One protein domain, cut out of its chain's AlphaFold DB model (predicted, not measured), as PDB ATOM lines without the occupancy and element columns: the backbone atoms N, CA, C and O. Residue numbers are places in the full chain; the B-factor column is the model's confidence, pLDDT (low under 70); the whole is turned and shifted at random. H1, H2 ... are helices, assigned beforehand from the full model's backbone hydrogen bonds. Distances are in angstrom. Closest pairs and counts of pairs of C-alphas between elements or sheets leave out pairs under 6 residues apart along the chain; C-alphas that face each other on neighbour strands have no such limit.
ATOM      1  N   LYS A  13       9.736  48.820 -22.515       84.25
ATOM      2  CA  LYS A  13      10.145  50.171 -22.939       84.25
ATOM      3  C   LYS A  13      11.209  50.798 -22.034       84.25
ATOM      4  O   LYS A  13      11.871  51.743 -22.441       84.25
ATOM      5  N   GLN A  14      11.349  50.300 -20.806       80.81
ATOM      6  CA  GLN A  14      12.336  50.765 -19.827       80.81
ATOM      7  C   GLN A  14      13.689  50.057 -19.993       80.81
ATOM      8  O   GLN A  14      14.624  50.341 -19.245       80.81
ATOM      9  N   ASP A  15      13.795  49.112 -20.931       79.38
ATOM     10  CA  ASP A  15      15.037  48.405 -21.202       79.38
ATOM     11  C   ASP A  15      16.073  49.332 -21.854       79.38
ATOM     12  O   ASP A  15      15.763  50.128 -22.742       79.38
ATOM     13  N   LYS A  16      17.339  49.190 -21.448       80.69
ATOM     14  CA  LYS A  16      18.447  50.015 -21.957       80.69
ATOM     15  C   LYS A  16      18.689  49.868 -23.464       80.69
ATOM     16  O   LYS A  16      19.315  50.736 -24.070       80.69
ATOM     17  N   TYR A  17      18.240  48.773 -24.075       80.06
ATOM     18  CA  TYR A  17      18.382  48.516 -25.503       80.06
ATOM     19  C   TYR A  17      17.160  48.955 -26.312       80.06
ATOM     20  O   TYR A  17      17.264  49.031 -27.536       80.06
ATOM     21  N   TYR A  18      16.038  49.286 -25.658       82.00
ATOM     22  CA  TYR A  18      14.776  49.597 -26.328       82.00
ATOM     23  C   TYR A  18      14.935  50.706 -27.372       82.00
ATOM     24  O   TYR A  18      14.605  50.504 -28.539       82.00
ATOM     25  N   GLU A  19      15.526  51.843 -26.994       85.06
ATOM     26  CA  GLU A  19      15.714  52.956 -27.929       85.06
ATOM     27  C   GLU A  19      16.590  52.588 -29.127       85.06
ATOM     28  O   GLU A  19      16.288  52.973 -30.257       85.06
ATOM     29  N   LYS A  20      17.666  51.824 -28.903       84.94
ATOM     30  CA  LYS A  20      18.580  51.410 -29.977       84.94
ATOM     31  C   LYS A  20      17.854  50.515 -30.980       84.94
ATOM     32  O   LYS A  20      17.986  50.717 -32.184       84.94
ATOM     33  N   VAL A  21      17.051  49.570 -30.484       84.44
ATOM     34  CA  VAL A  21      16.250  48.664 -31.319       84.44
ATOM     35  C   VAL A  21      15.188  49.433 -32.102       84.44
ATOM     36  O   VAL A  21      15.083  49.235 -33.307       84.44
ATOM     37  N   VAL A  22      14.445  50.346 -31.467       87.25
ATOM     38  CA  VAL A  22      13.409  51.144 -32.151       87.25
ATOM     39  C   VAL A  22      14.011  51.994 -33.271       87.25
ATOM     40  O   VAL A  22      13.480  52.000 -34.380       87.25
ATOM     41  N   ARG A  23      15.148  52.656 -33.023       88.19
ATOM     42  CA  ARG A  23      15.856  53.436 -34.053       88.19
ATOM     43  C   ARG A  23      16.324  52.555 -35.212       88.19
ATOM     44  O   ARG A  23      16.173  52.937 -36.368       88.19
ATOM     45  N   ALA A  24      16.852  51.367 -34.916       86.88
ATOM     46  CA  ALA A  24      17.260  50.416 -35.945       86.88
ATOM     47  C   ALA A  24      16.065  49.917 -36.774       86.88
ATOM     48  O   ALA A  24      16.152  49.876 -37.996       86.88
ATOM     49  N   MET A  25      14.936  49.596 -36.136       84.44
ATOM     50  CA  MET A  25      13.715  49.192 -36.838       84.44
ATOM     51  C   MET A  25      13.184  50.293 -37.756       84.44
ATOM     52  O   MET A  25      12.808  49.995 -38.885       84.44
ATOM     53  N   ALA A  26      13.188  51.550 -37.305       86.81
ATOM     54  CA  ALA A  26      12.776  52.686 -38.130       86.81
ATOM     55  C   ALA A  26      13.658  52.821 -39.382       86.81
ATOM     56  O   ALA A  26      13.137  52.874 -40.490       86.81
ATOM     57  N   ALA A  27      14.984  52.753 -39.222       88.12
ATOM     58  CA  ALA A  27      15.920  52.814 -40.346       88.12
ATOM     59  C   ALA A  27      15.760  51.645 -41.338       88.12
ATOM     60  O   ALA A  27      16.022  51.801 -42.530       88.12
ATOM     61  N   VAL A  28      15.345  50.464 -40.863       85.06
ATOM     62  CA  VAL A  28      15.012  49.329 -41.737       85.06
ATOM     63  C   VAL A  28      13.702  49.595 -42.485       85.06
ATOM     64  O   VAL A  28      13.654  49.388 -43.694       85.06
ATOM     65  N   LEU A  29      12.673  50.105 -41.800       87.31
ATOM     66  CA  LEU A  29      11.372  50.423 -42.402       87.31
ATOM     67  C   LEU A  29      11.443  51.515 -43.471       87.31
ATOM     68  O   LEU A  29      10.689  51.478 -44.436       87.31
ATOM     69  N   GLU A  30      12.368  52.464 -43.333       90.00
ATOM     70  CA  GLU A  30      12.629  53.474 -44.365       90.00
ATOM     71  C   GLU A  30      13.135  52.860 -45.678       90.00
ATOM     72  O   GLU A  30      12.942  53.437 -46.747       90.00
ATOM     73  N   ARG A  31      13.792  51.695 -45.612       86.75
ATOM     74  CA  ARG A  31      14.402  51.027 -46.772       86.75
ATOM     75  C   ARG A  31      13.523  49.925 -47.353       86.75
ATOM     76  O   ARG A  31      13.646  49.617 -48.535       86.75
ATOM     77  N   GLN A  32      12.690  49.296 -46.529       83.50
ATOM     78  CA  GLN A  32      11.859  48.158 -46.911       83.50
ATOM     79  C   GLN A  32      10.593  48.089 -46.053       83.50
ATOM     80  O   GLN A  32      10.620  48.330 -44.854       83.50
ATOM     81  N   GLU A  33       9.480  47.666 -46.648       81.19
ATOM     82  CA  GLU A  33       8.164  47.614 -45.985       81.19
ATOM     83  C   GLU A  33       8.061  46.571 -44.855       81.19
ATOM     84  O   GLU A  33       7.048  46.492 -44.158       81.19
ATOM     85  N   ASN A  34       9.089  45.738 -44.678       77.94
ATOM     86  CA  ASN A  34       9.114  44.662 -43.697       77.94
ATOM     87  C   ASN A  34      10.392  44.699 -42.859       77.94
ATOM     88  O   ASN A  34      11.457  45.079 -43.335       77.94
ATOM     89  N   VAL A  35      10.305  44.238 -41.616       81.81
ATOM     90  CA  VAL A  35      11.440  44.166 -40.693       81.81
ATOM     91  C   VAL A  35      11.635  42.722 -40.277       81.81
ATOM     92  O   VAL A  35      10.809  42.168 -39.550       81.81
ATOM     93  N   SER A  36      12.748  42.111 -40.688       84.75
ATOM     94  CA  SER A  36      13.174  40.848 -40.093       84.75
ATOM     95  C   SER A  36      14.089  41.097 -38.886       84.75
ATOM     96  O   SER A  36      14.818  42.093 -38.843       84.75
ATOM     97  N   PRO A  37      14.124  40.182 -37.899       82.44
ATOM     98  CA  PRO A  37      15.076  40.269 -36.794       82.44
ATOM     99  C   PRO A  37      16.540  40.333 -37.257       82.44
ATOM    100  O   PRO A  37      17.358  40.969 -36.598       82.44
ATOM    101  N   ILE A  38      16.865  39.716 -38.398       85.06
ATOM    102  CA  ILE A  38      18.214  39.736 -38.979       85.06
ATOM    103  C   ILE A  38      18.561  41.139 -39.477       85.06
ATOM    104  O   ILE A  38      19.659  41.616 -39.203       85.06
ATOM    105  N   ASP A  39      17.622  41.827 -40.129       82.88
ATOM    106  CA  ASP A  39      17.837  43.191 -40.630       82.88
ATOM    107  C   ASP A  39      18.109  44.162 -39.481       82.88
ATOM    108  O   ASP A  39      19.020  44.984 -39.549       82.88
ATOM    109  N   VAL A  40      17.378  44.012 -38.373       84.75
ATOM    110  CA  VAL A  40      17.614  44.805 -37.158       84.75
ATOM    111  C   VAL A  40      18.992  44.500 -36.567       84.75
ATOM    112  O   VAL A  40      19.702  45.419 -36.166       84.75
ATOM    113  N   MET A  41      19.410  43.231 -36.526       85.12
ATOM    114  CA  MET A  41      20.739  42.852 -36.028       85.12
ATOM    115  C   MET A  41      21.878  43.356 -36.926       85.12
ATOM    116  O   MET A  41      22.917  43.763 -36.400       85.12
ATOM    117  N   LEU A  42      21.685  43.371 -38.248       86.38
ATOM    118  CA  LEU A  42      22.608  43.981 -39.211       86.38
ATOM    119  C   LEU A  42      22.689  45.498 -39.002       86.38
ATOM    120  O   LEU A  42      23.785  46.048 -38.917       86.38
ATOM    121  N   GLN A  43      21.545  46.164 -38.831       87.50
ATOM    122  CA  GLN A  43      21.480  47.607 -38.586       87.50
ATOM    123  C   GLN A  43      22.126  48.002 -37.250       87.50
ATOM    124  O   GLN A  43      22.750  49.056 -37.142       87.50
ATOM    125  N   LEU A  44      22.028  47.139 -36.237       86.12
ATOM    126  CA  LEU A  44      22.716  47.287 -34.951       86.12
ATOM    127  C   LEU A  44      24.190  46.856 -34.988       86.12
ATOM    128  O   LEU A  44      24.837  46.859 -33.939       86.12
ATOM    129  N   GLN A  45      24.706  46.462 -36.158       86.25
ATOM    130  CA  GLN A  45      26.079  45.986 -36.376       86.25
ATOM    131  C   GLN A  45      26.467  44.810 -35.465       86.25
ATOM    132  O   GLN A  45      27.631  44.611 -35.127       86.25
ATOM    133  N   ARG A  46      25.480  44.009 -35.044       83.38
ATOM    134  CA  ARG A  46      25.700  42.802 -34.229       83.38
ATOM    135  C   ARG A  46      26.030  41.584 -35.073       83.38
ATOM    136  O   ARG A  46      26.629  40.636 -34.560       83.38
ATOM    137  N   LEU A  47      25.648  41.648 -36.343       85.81
ATOM    138  CA  LEU A  47      25.980  40.707 -37.393       85.81
ATOM    139  C   LEU A  47      26.602  41.464 -38.560       85.81
ATOM    140  O   LEU A  47      26.257  42.613 -38.833       85.81
ATOM    141  N   THR A  48      27.482  40.780 -39.274       86.62
ATOM    142  CA  THR A  48      27.971  41.220 -40.580       86.62
ATOM    143  C   THR A  48      27.177  40.533 -41.695       86.62
ATOM    144  O   THR A  48      26.701  39.409 -41.502       86.62
ATOM    145  N   PRO A  49      27.069  41.143 -42.890       85.88
ATOM    146  CA  PRO A  49      26.432  40.500 -44.040       85.88
ATOM    147  C   PRO A  49      27.034  39.125 -44.358       85.88
ATOM    148  O   PRO A  49      26.299  38.175 -44.613       85.88
ATOM    149  N   LYS A  50      28.363  38.992 -44.231       86.12
ATOM    150  CA  LYS A  50      29.080  37.728 -44.428       86.12
ATOM    151  C   LYS A  50      28.648  36.647 -43.432       86.12
ATOM    152  O   LYS A  50      28.424  35.513 -43.823       86.12
ATOM    153  N   GLN A  51      28.486  36.988 -42.154       82.00
ATOM    154  CA  GLN A  51      28.015  36.033 -41.141       82.00
ATOM    155  C   GLN A  51      26.579  35.571 -41.404       82.00
ATOM    156  O   GLN A  51      26.257  34.406 -41.181       82.00
ATOM    157  N   VAL A  52      25.718  36.471 -41.888       84.94
ATOM    158  CA  VAL A  52      24.355  36.114 -42.298       84.94
ATOM    159  C   VAL A  52      24.393  35.181 -43.505       84.94
ATOM    160  O   VAL A  52      23.666  34.194 -43.530       84.94
ATOM    161  N   GLU A  53      25.252  35.453 -44.482       85.25
ATOM    162  CA  GLU A  53      25.448  34.596 -45.649       85.25
ATOM    163  C   GLU A  53      25.967  33.204 -45.258       85.25
ATOM    164  O   GLU A  53      25.367  32.192 -45.620       85.25
ATOM    165  N   ASP A  54      27.019  33.143 -44.442       80.81
ATOM    166  CA  ASP A  54      27.591  31.897 -43.934       80.81
ATOM    167  C   ASP A  54      26.560  31.085 -43.124       80.81
ATOM    168  O   ASP A  54      26.532  29.857 -43.206       80.81
ATOM    169  N   TRP A  55      25.664  31.750 -42.390       84.19
ATOM    170  CA  TRP A  55      24.542  31.099 -41.711       84.19
ATOM    171  C   TRP A  55      23.464  30.599 -42.686       84.19
ATOM    172  O   TRP A  55      23.024  29.455 -42.570       84.19
ATOM    173  N   ARG A  56      23.083  31.389 -43.700       82.12
ATOM    174  CA  ARG A  56      22.106  30.985 -44.736       82.12
ATOM    175  C   ARG A  56      22.586  29.791 -45.561       82.12
ATOM    176  O   ARG A  56      21.770  28.966 -45.957       82.12
ATOM    177  N   PHE A  57      23.894  29.674 -45.783       85.19
ATOM    178  CA  PHE A  57      24.514  28.526 -46.454       85.19
ATOM    179  C   PHE A  57      24.927  27.399 -45.496       85.19
ATOM    180  O   PHE A  57      25.709  26.532 -45.878       85.19
ATOM    181  N   ALA A  58      24.423  27.409 -44.257       83.06
ATOM    182  CA  ALA A  58      24.673  26.384 -43.243       83.06
ATOM    183  C   ALA A  58      26.163  26.134 -42.920       83.06
ATOM    184  O   ALA A  58      26.513  25.109 -42.337       83.06
ATOM    185  N   ARG A  59      27.053  27.086 -43.234       82.94
ATOM    186  CA  ARG A  59      28.459  27.074 -42.787       82.94
ATOM    187  C   ARG A  59      28.549  27.382 -41.293       82.94
ATOM    188  O   ARG A  59      29.462  26.927 -40.609       82.94
ATOM    189  N   ILE A  60      27.573  28.131 -40.779       75.56
ATOM    190  CA  ILE A  60      27.354  28.368 -39.353       75.56
ATOM    191  C   ILE A  60      26.051  27.677 -38.955       75.56
ATOM    192  O   ILE A  60      24.984  28.049 -39.430       75.56
ATOM    193  N   ALA A  61      26.133  26.705 -38.045       72.81
ATOM    194  CA  ALA A  61      24.962  25.947 -37.594       72.81
ATOM    195  C   ALA A  61      23.923  26.815 -36.860       72.81
ATOM    196  O   ALA A  61      22.723  26.602 -37.008       72.81
ATOM    197  N   TYR A  62      24.380  27.806 -36.087       75.06
ATOM    198  CA  TYR A  62      23.503  28.658 -35.289       75.06
ATOM    199  C   TYR A  62      23.984  30.107 -35.261       75.06
ATOM    200  O   TYR A  62      25.165  30.370 -35.013       75.06
ATOM    201  N   LEU A  63      23.067  31.047 -35.486       69.81
ATOM    202  CA  LEU A  63      23.378  32.471 -35.608       69.81
ATOM    203  C   LEU A  63      23.930  33.055 -34.299       69.81
ATOM    204  O   LEU A  63      24.784  33.937 -34.329       69.81
ATOM    205  N   GLU A  64      23.539  32.511 -33.143       73.38
ATOM    206  CA  GLU A  64      24.064  32.912 -31.835       73.38
ATOM    207  C   GLU A  64      25.561  32.643 -31.651       73.38
ATOM    208  O   GLU A  64      26.177  33.262 -30.789       73.38
ATOM    209  N   ARG A  65      26.169  31.753 -32.452       74.81
ATOM    210  CA  ARG A  65      27.619  31.509 -32.385       74.81
ATOM    211  C   ARG A  65      28.432  32.689 -32.904       74.81
ATOM    212  O   ARG A  65      29.596  32.823 -32.543       74.81
ATOM    213  N   VAL A  66      27.839  33.490 -33.785       74.50
ATOM    214  CA  VAL A  66      28.505  34.607 -34.470       74.50
ATOM    215  C   VAL A  66      27.884  35.957 -34.145       74.50
ATOM    216  O   VAL A  66      28.538  36.982 -34.328       74.50
ATOM    217  N   ALA A  67      26.656  35.964 -33.624       72.38
ATOM    218  CA  ALA A  67      26.067  37.140 -33.021       72.38
ATOM    219  C   ALA A  67      26.913  37.537 -31.812       72.38
ATOM    220  O   ALA A  67      27.029  36.800 -30.830       72.38
ATOM    221  N   SER A  68      27.514  38.720 -31.889       63.12
ATOM    222  CA  SER A  68      28.211  39.298 -30.747       63.12
ATOM    223  C   SER A  68      27.253  39.366 -29.552       63.12
ATOM    224  O   SER A  68      26.105  39.806 -29.671       63.12
ATOM    225  N   ARG A  69      27.714  38.901 -28.382       54.44
ATOM    226  CA  ARG A  69      26.966  39.032 -27.125       54.44
ATOM    227  C   ARG A  69      26.565  40.499 -26.971       54.44
ATOM    228  O   ARG A  69      27.360  41.389 -27.270       54.44
ATOM    229  N   TRP A  70      25.345  40.756 -26.495       55.78
ATOM    230  CA  TRP A  70      24.840  42.096 -26.165       55.78
ATOM    231  C   TRP A  70      25.571  42.668 -24.933       55.78
ATOM    232  O   TRP A  70      24.955  43.018 -23.929       55.78
ATOM    233  N   ALA A  71      26.900  42.696 -24.968       42.38
ATOM    234  CA  ALA A  71      27.732  43.470 -24.079       42.38
ATOM    235  C   ALA A  71      27.833  44.857 -24.720       42.38
ATOM    236  O   ALA A  71      28.416  45.028 -25.790       42.38
ATOM    237  N   GLY A  72      27.132  45.819 -24.129       42.62
ATOM    238  CA  GLY A  72      27.571  47.202 -24.212       42.62
ATOM    239  C   GLY A  72      28.680  47.366 -23.189       42.62
ATOM    240  O   GLY A  72      28.477  46.925 -22.065       42.62
ATOM    241  N   VAL A  83      19.066  36.719 -24.923       40.47
ATOM    242  CA  VAL A  83      18.630  36.672 -26.330       40.47
ATOM    243  C   VAL A  83      19.415  35.587 -27.062       40.47
ATOM    244  O   VAL A  83      20.366  35.862 -27.783       40.47
ATOM    245  N   SER A  84      19.047  34.327 -26.829       36.47
ATOM    246  CA  SER A  84      19.468  33.240 -27.716       36.47
ATOM    247  C   SER A  84      18.622  33.306 -28.988       36.47
ATOM    248  O   SER A  84      17.395  33.402 -28.898       36.47
ATOM    249  N   CYS A  85      19.251  33.243 -30.165       36.84
ATOM    250  CA  CYS A  85      18.541  33.181 -31.448       36.84
ATOM    251  C   CYS A  85      17.617  31.950 -31.532       36.84
ATOM    252  O   CYS A  85      16.589  32.010 -32.204       36.84
ATOM    253  N   ALA A  86      17.874  30.901 -30.736       33.41
ATOM    254  CA  ALA A  86      16.961  29.772 -30.544       33.41
ATOM    255  C   ALA A  86      15.575  30.194 -30.010       33.41
ATOM    256  O   ALA A  86      14.564  29.556 -30.300       33.41
ATOM    257  N   ARG A  87      15.491  31.311 -29.270       34.22
ATOM    258  CA  ARG A  87      14.223  31.876 -28.778       34.22
ATOM    259  C   ARG A  87      13.449  32.634 -29.857       34.22
ATOM    260  O   ARG A  87      12.235  32.771 -29.732       34.22
ATOM    261  N   LEU A  88      14.131  33.086 -30.910       42.34
ATOM    262  CA  LEU A  88      13.525  33.751 -32.066       42.34
ATOM    263  C   LEU A  88      13.057  32.763 -33.146       42.34
ATOM    264  O   LEU A  88      12.453  33.209 -34.115       42.34
TER     265      LEU A  88
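This is residues 13 to 72 and 83 to 88 of the 151 residues of an uncharacterized protein of Rhodopirellula maiorica SM1 (UniProt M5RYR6). Three helices follow one another in a row along the longest axis: H1 at one end, H2 crossing it nearly at right angles, and H3 beyond H2, running back the opposite way. From H3 a long stretch with no named element, residues 57 to 72, folds back, and the small helix H4 touches no other helix. The printed part has 66 residues with four named helices, in the order H1, H2, H3, H4, and no named strand; its class is all helix, though just 31 residues are in named elements. It is compact, with a radius of gyration of the C-alphas of 12.3 A, and spans 34 by 27 by 19 A.

H1, residues 18 to 29, touches H2, residues 37 to 43, about perpendicular at 88 degrees; their closest C-alphas, those of Ala 24 and Gln 43, are 5.7 A apart. H2 is close to but not clearly touching H3, residues 49 to 56, with the C-alphas of Leu 42 and Pro 49 closest at 7.1 A. These two run opposite ways at a shallow tilt of 19 degrees. H1 and H3 are apart. H4, residues 85 to 88, is apart from H1 and H3, and only just apart from H2, at 8.2 A. In H1, H2 and H3 every O i to N i+4 pair is within hydrogen-bond range; H4 is too short for such a pair.

H1 runs 16.5 A from C-alpha 18 at (14.776, 49.597, -26.328). H2 measures 9.9 A and H3 10.5 A. H4 measures 5.1 A and ends at C-alpha 88, (13.525, 33.751, -32.066).

The two C-alphas farthest apart, those of Gln 14 and Phe 57, are 36.8 A apart. Residues 73 to 82 are not printed, and C-alphas 72 and 83 are 14.0 A apart across this cut, which lies in the link from H3 to H4. The link from H1 to H2 is short and that from H2 to H3 tight. The mean pLDDT of the printed part is 76.3; residues 63, 68 to 72 and 83 to 88 are under 70.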